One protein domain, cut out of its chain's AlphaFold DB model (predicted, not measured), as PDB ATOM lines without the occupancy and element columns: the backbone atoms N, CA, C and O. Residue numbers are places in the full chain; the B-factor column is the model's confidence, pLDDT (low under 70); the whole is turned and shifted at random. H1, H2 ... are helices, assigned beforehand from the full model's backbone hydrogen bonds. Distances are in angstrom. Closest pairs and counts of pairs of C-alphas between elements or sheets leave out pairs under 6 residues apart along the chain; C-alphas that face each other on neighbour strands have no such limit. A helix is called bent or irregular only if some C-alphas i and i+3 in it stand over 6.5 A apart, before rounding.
ATOM      1  N   ARG A   2      66.857  36.136 -49.077       80.06
ATOM      2  CA  ARG A   2      66.026  36.416 -47.888       80.06
ATOM      3  C   ARG A   2      64.550  36.641 -48.237       80.06
ATOM      4  O   ARG A   2      63.692  36.002 -47.650       80.06
ATOM      5  N   SER A   3      64.275  37.441 -49.269       80.69
ATOM      6  CA  SER A   3      62.915  37.648 -49.784       80.69
ATOM      7  C   SER A   3      62.221  36.350 -50.213       80.69
ATOM      8  O   SER A   3      61.059  36.166 -49.893       80.69
ATOM      9  N   LEU A   4      62.933  35.428 -50.871       84.00
ATOM     10  CA  LEU A   4      62.364  34.163 -51.346       84.00
ATOM     11  C   LEU A   4      61.920  33.265 -50.182       84.00
ATOM     12  O   LEU A   4      60.830  32.705 -50.218       84.00
ATOM     13  N   TRP A   5      62.749  33.168 -49.138       87.56
ATOM     14  CA  TRP A   5      62.418  32.413 -47.928       87.56
ATOM     15  C   TRP A   5      61.246  33.031 -47.173       87.56
ATOM     16  O   TRP A   5      60.332  32.313 -46.784       87.56
ATOM     17  N   ILE A   6      61.246  34.357 -47.019       90.50
ATOM     18  CA  ILE A   6      60.154  35.079 -46.358       90.50
ATOM     19  C   ILE A   6      58.846  34.862 -47.126       90.50
ATOM     20  O   ILE A   6      57.863  34.437 -46.531       90.50
ATOM     21  N   SER A   7      58.838  35.063 -48.446       88.75
ATOM     22  CA  SER A   7      57.645  34.844 -49.272       88.75
ATOM     23  C   SER A   7      57.159  33.396 -49.227       88.75
ATOM     24  O   SER A   7      55.956  33.172 -49.132       88.75
ATOM     25  N   GLY A   8      58.070  32.418 -49.255       89.38
ATOM     26  CA  GLY A   8      57.718  31.001 -49.168       89.38
ATOM     27  C   GLY A   8      57.080  30.628 -47.829       89.38
ATOM     28  O   GLY A   8      56.026  30.001 -47.811       89.38
ATOM     29  N   ILE A   9      57.679  31.057 -46.713       93.94
ATOM     30  CA  ILE A   9      57.167  30.772 -45.363       93.94
ATOM     31  C   ILE A   9      55.841  31.497 -45.123       93.94
ATOM     32  O   ILE A   9      54.879  30.873 -44.685       93.94
ATOM     33  N   CYS A  10      55.756  32.790 -45.451       91.25
ATOM     34  CA  CYS A  10      54.515  33.550 -45.311       91.25
ATOM     35  C   CYS A  10      53.393  32.960 -46.175       91.25
ATOM     36  O   CYS A  10      52.281  32.796 -45.684       91.25
ATOM     37  N   GLY A  11      53.682  32.597 -47.429       89.69
ATOM     38  CA  GLY A  11      52.707  31.964 -48.316       89.69
ATOM     39  C   GLY A  11      52.214  30.624 -47.774       89.69
ATOM     40  O   GLY A  11      51.011  30.382 -47.751       89.69
ATOM     41  N   LEU A  12      53.123  29.784 -47.272       92.81
ATOM     42  CA  LEU A  12      52.762  28.499 -46.677       92.81
ATOM     43  C   LEU A  12      51.887  28.676 -45.433       92.81
ATOM     44  O   LEU A  12      50.871  27.999 -45.316       92.81
ATOM     45  N   LEU A  13      52.231  29.608 -44.540       93.31
ATOM     46  CA  LEU A  13      51.422  29.898 -43.356       93.31
ATOM     47  C   LEU A  13      50.013  30.360 -43.731       93.31
ATOM     48  O   LEU A  13      49.054  29.847 -43.169       93.31
ATOM     49  N   VAL A  14      49.886  31.269 -44.703       89.25
ATOM     50  CA  VAL A  14      48.582  31.764 -45.174       89.25
ATOM     51  C   VAL A  14      47.745  30.646 -45.792       89.25
ATOM     52  O   VAL A  14      46.552  30.562 -45.523       89.25
ATOM     53  N   VAL A  15      48.343  29.773 -46.607       90.06
ATOM     54  CA  VAL A  15      47.613  28.651 -47.217       90.06
ATOM     55  C   VAL A  15      47.159  27.656 -46.152       90.06
ATOM     56  O   VAL A  15      46.008  27.233 -46.170       90.06
ATOM     57  N   VAL A  16      48.037  27.303 -45.210       92.19
ATOM     58  CA  VAL A  16      47.710  26.367 -44.130       92.19
ATOM     59  C   VAL A  16      46.579  26.921 -43.268       92.19
ATOM     60  O   VAL A  16      45.578  26.234 -43.081       92.19
ATOM     61  N   THR A  17      46.683  28.165 -42.793       89.00
ATOM     62  CA  THR A  17      45.619  28.774 -41.981       89.00
ATOM     63  C   THR A  17      44.313  28.881 -42.757       89.00
ATOM     64  O   THR A  17      43.267  28.531 -42.223       89.00
ATOM     65  N   PHE A  18      44.362  29.275 -44.031       87.19
ATOM     66  CA  PHE A  18      43.175  29.360 -44.875       87.19
ATOM     67  C   PHE A  18      42.458  28.012 -45.007       87.19
ATOM     68  O   PHE A  18      41.249  27.953 -44.813       87.19
ATOM     69  N   VAL A  19      43.191  26.925 -45.268       88.12
ATOM     70  CA  VAL A  19      42.611  25.578 -45.389       88.12
ATOM     71  C   VAL A  19      41.977  25.114 -44.074       88.12
ATOM     72  O   VAL A  19      40.894  24.539 -44.106       88.12
ATOM     73  N   PHE A  20      42.594  25.404 -42.923       88.56
ATOM     74  CA  PHE A  20      42.015  25.081 -41.612       88.56
ATOM     75  C   PHE A  20      40.782  25.925 -41.258       88.56
ATOM     76  O   PHE A  20      39.943  25.477 -40.480       88.56
ATOM     77  N   CYS A  21      40.661  27.131 -41.814       87.25
ATOM     78  CA  CYS A  21      39.541  28.035 -41.557       87.25
ATOM     79  C   CYS A  21      38.358  27.854 -42.521       87.25
ATOM     80  O   CYS A  21      37.327  28.487 -42.304       87.25
ATOM     81  N   ILE A  22      38.465  27.031 -43.574       87.81
ATOM     82  CA  ILE A  22      37.332  26.745 -44.467       87.81
ATOM     83  C   ILE A  22      36.410  25.704 -43.806       87.81
ATOM     84  O   ILE A  22      36.818  24.553 -43.660       87.81
ATOM     85  N   PRO A  23      35.151  26.048 -43.470       84.44
ATOM     86  CA  PRO A  23      34.214  25.086 -42.886       84.44
ATOM     87  C   PRO A  23      33.640  24.110 -43.922       84.44
ATOM     88  O   PRO A  23      33.402  22.945 -43.623       84.44
ATOM     89  N   SER A  24      33.415  24.580 -45.151       85.94
ATOM     90  CA  SER A  24      32.851  23.800 -46.252       85.94
ATOM     91  C   SER A  24      33.393  24.334 -47.571       85.94
ATOM     92  O   SER A  24      33.254  25.518 -47.889       85.94
ATOM     93  N   VAL A  25      34.038  23.453 -48.336       83.44
ATOM     94  CA  VAL A  25      34.600  23.793 -49.649       83.44
ATOM     95  C   VAL A  25      33.480  24.057 -50.656       83.44
ATOM     96  O   VAL A  25      33.582  24.993 -51.441       83.44
ATOM     97  N   ALA A  26      32.386  23.292 -50.604       84.62
ATOM     98  CA  ALA A  26      31.251  23.468 -51.510       84.62
ATOM     99  C   ALA A  26      30.628  24.866 -51.371       84.62
ATOM    100  O   ALA A  26      30.444  25.565 -52.371       84.62
ATOM    101  N   ASP A  27      30.414  25.318 -50.134       83.31
ATOM    102  CA  ASP A  27      29.834  26.638 -49.871       83.31
ATOM    103  C   ASP A  27      30.789  27.754 -50.311       83.31
ATOM    104  O   ASP A  27      30.369  28.726 -50.939       83.31
ATOM    105  N   ALA A  28      32.094  27.562 -50.094       81.69
ATOM    106  CA  ALA A  28      33.129  28.505 -50.501       81.69
ATOM    107  C   ALA A  28      33.269  28.660 -52.028       81.69
ATOM    108  O   ALA A  28      33.691  29.725 -52.486       81.69
ATOM    109  N   LEU A  29      32.950  27.624 -52.814       81.62
ATOM    110  CA  LEU A  29      32.895  27.710 -54.281       81.62
ATOM    111  C   LEU A  29      31.578  28.314 -54.781       81.62
ATOM    112  O   LEU A  29      31.573  28.986 -55.808       81.62
ATOM    113  N   SER A  30      30.472  28.083 -54.071       83.56
ATOM    114  CA  SER A  30      29.146  28.596 -54.448       83.56
ATOM    115  C   SER A  30      28.902  30.058 -54.047       83.56
ATOM    116  O   SER A  30      27.878  30.641 -54.402       83.56
ATOM    117  N   HIS A  31      29.833  30.658 -53.299       82.62
ATOM    118  CA  HIS A  31      29.654  31.981 -52.723       82.62
ATOM    119  C   HIS A  31      29.461  33.077 -53.799       82.62
ATOM    120  O   HIS A  31      30.255  33.141 -54.744       82.62
ATOM    121  N   PRO A  32      28.497  34.012 -53.640       79.81
ATOM    122  CA  PRO A  32      28.148  35.009 -54.663       79.81
ATOM    123  C   PRO A  32      29.296  35.920 -55.112       79.81
ATOM    124  O   PRO A  32      29.255  36.484 -56.200       79.81
ATOM    125  N   THR A  33      30.325  36.091 -54.276       77.12
ATOM    126  CA  THR A  33      31.494  36.916 -54.618       77.12
ATOM    127  C   THR A  33      32.440  36.241 -55.611       77.12
ATOM    128  O   THR A  33      33.314  36.920 -56.138       77.12
ATOM    129  N   GLY A  34      32.337  34.922 -55.826       73.56
ATOM    130  CA  GLY A  34      33.276  34.150 -56.650       73.56
ATOM    131  C   GLY A  34      34.686  34.008 -56.055       73.56
ATOM    132  O   GLY A  34      35.552  33.380 -56.661       73.56
ATOM    133  N   TYR A  35      34.931  34.564 -54.862       80.56
ATOM    134  CA  TYR A  35      36.220  34.524 -54.174       80.56
ATOM    135  C   TYR A  35      36.087  33.813 -52.827       80.56
ATOM    136  O   TYR A  35      35.631  34.403 -51.844       80.56
ATOM    137  N   SER A  36      36.577  32.575 -52.750       83.88
ATOM    138  CA  SER A  36      36.547  31.758 -51.528       83.88
ATOM    139  C   SER A  36      37.300  32.397 -50.354       83.88
ATOM    140  O   SER A  36      36.958  32.171 -49.196       83.88
ATOM    141  N   PHE A  37      38.289  33.251 -50.635       83.12
ATOM    142  CA  PHE A  37      38.989  34.030 -49.610       83.12
ATOM    143  C   PHE A  37      38.060  34.998 -48.861       83.12
ATOM    144  O   PHE A  37      38.153  35.129 -47.642       83.12
ATOM    145  N   LEU A  38      37.129  35.643 -49.571       84.25
ATOM    146  CA  LEU A  38      36.181  36.575 -48.956       84.25
ATOM    147  C   LEU A  38      35.136  35.852 -48.114       84.25
ATOM    148  O   LEU A  38      34.788  36.352 -47.049       84.25
ATOM    149  N   TYR A  39      34.704  34.668 -48.549       85.12
ATOM    150  CA  TYR A  39      33.783  33.829 -47.788       85.12
ATOM    151  C   TYR A  39      34.330  33.502 -46.389       85.12
ATOM    152  O   TYR A  39      33.673  33.758 -45.383       85.12
ATOM    153  N   VAL A  40      35.579  33.028 -46.304       86.12
ATOM    154  CA  VAL A  40      36.207  32.688 -45.015       86.12
ATOM    155  C   VAL A  40      36.371  33.921 -44.123       86.12
ATOM    156  O   VAL A  40      36.148  33.848 -42.913       86.12
ATOM    157  N   MET A  41      36.722  35.074 -44.700       85.25
ATOM    158  CA  MET A  41      36.865  36.308 -43.924       85.25
ATOM    159  C   MET A  41      35.532  36.832 -43.384       85.25
ATOM    160  O   MET A  41      35.505  37.309 -42.254       85.25
ATOM    161  N   GLN A  42      34.436  36.700 -44.138       86.44
ATOM    162  CA  GLN A  42      33.094  37.089 -43.686       86.44
ATOM    163  C   GLN A  42      32.606  36.271 -42.491       86.44
ATOM    164  O   GLN A  42      31.925  36.807 -41.622       86.44
ATOM    165  N   LEU A  43      32.988  34.996 -42.422       85.62
ATOM    166  CA  LEU A  43      32.664  34.135 -41.283       85.62
ATOM    167  C   LEU A  43      33.532  34.418 -40.053       85.62
ATOM    168  O   LEU A  43      33.118  34.140 -38.931       85.62
ATOM    169  N   SER A  44      34.735  34.954 -40.259       85.00
ATOM    170  CA  SER A  44      35.749  35.066 -39.206       85.00
ATOM    171  C   SER A  44      35.849  36.466 -38.595       85.00
ATOM    172  O   SER A  44      36.320  36.603 -37.467       85.00
ATOM    173  N   VAL A  45      35.477  37.522 -39.331       88.12
ATOM    174  CA  VAL A  45      35.804  38.907 -38.962       88.12
ATOM    175  C   VAL A  45      34.674  39.886 -39.333       88.12
ATOM    176  O   VAL A  45      34.031  39.709 -40.365       88.12
TER     177      VAL A  45
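Overview. This is residues 2 to 45 of the 262 residues of the protein "Amino acid transporter" of Aureobasidium pullulans (UniProt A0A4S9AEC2). One long helix, H1, makes a straight shaft, and beyond its residue 21 the backbone folds into a small head of two short helices, H2 and H3, set crosswise to each other. Residues 2 to 17 of H1 stick out from the head as a free arm, and this arm makes most of the length of the whole. The printed part has 44 residues with three named helices, in the order H1, H2, H3 along the chain, and no named strand; the class is all helix. The whole is loose, with a radius of gyration of the C-alphas of 12.5 A, and the C-alphas span 38 by 19 by 17 A along their three main axes.

Arrangement. The longest helix is H1, residues 2 to 21, and its residues 2 to 17 stand free: none of their C-alphas has within 10 A a C-alpha 8 or more residues away along the chain. At the other end of this helix, residues 18 to 21 alone touch H3, residues 36 to 44. H1 and H3 only just touch, with 3 pairs of C-alphas within 8 A. Their closest C-alphas are those of Cys 21 and Val 40, 6.7 A apart. The lines of H1 and H3 stand at a steep tilt of 65 degrees, and the two helices run the same way. Their centres are 17.6 A apart. The remaining helix is H2, residues 25 to 30, which touches H3 with 4 pairs of C-alphas within 8 A. The closest C-alphas of H2 and H3 are those of Ala 28 and Ser 36, 4.8 A apart. The lines of H2 and H3 are about perpendicular, but only just, at 72 degrees. Their centres are 10.8 A apart. H1 and H2 follow each other in the chain and are apart, with no C-alpha of the one within 8 A of the other. H3 touches both H1 and H2. In H1, H2 and H3 every pair of O of residue i and N of residue i+4 inside the helix is within hydrogen-bond range.

Along the chain. H1 runs from Arg 2, whose C-alpha is at (66.026, 36.416, -47.888), to Cys 21, whose C-alpha is at (39.541, 28.035, -41.557). It has 20 residues and measures 28.5 A from first to last C-alpha. Along it the x values fall from the first printed residue toward the two short helices. H2 has 6 residues, Val 25 to Ser 30, and measures 8.7 A from first to last C-alpha. H3 has 9 residues, Ser 36 to Ser 44, and measures 12.8 A; its last C-alpha is at (35.749, 35.066, -39.206). No helix is bent or irregular.

Size, cuts and confidence. The two C-alphas farthest apart are those of Arg 2 and Pro 32, at 38.5 A. Arg 2 is the first residue of H1, and Pro 32 lies in the link between H2 and H3. The C-alphas of the first and last printed residues, Arg 2 and Val 45, are 31.6 A apart. The outline is only just a rod. The link from H1 to H2 is tight, with 3 residues between them, and the link from H2 to H3 is tight, with 5 residues between them; there is no long link. The printed part has no cut and runs from residue 2 to residue 45 of a full chain of 262 residues. The mean pLDDT of the printed part is 85.8, and no printed residue is under 70. By element, the mean pLDDT of the model is 89 in H1, 83 in H2 and 85 in H3.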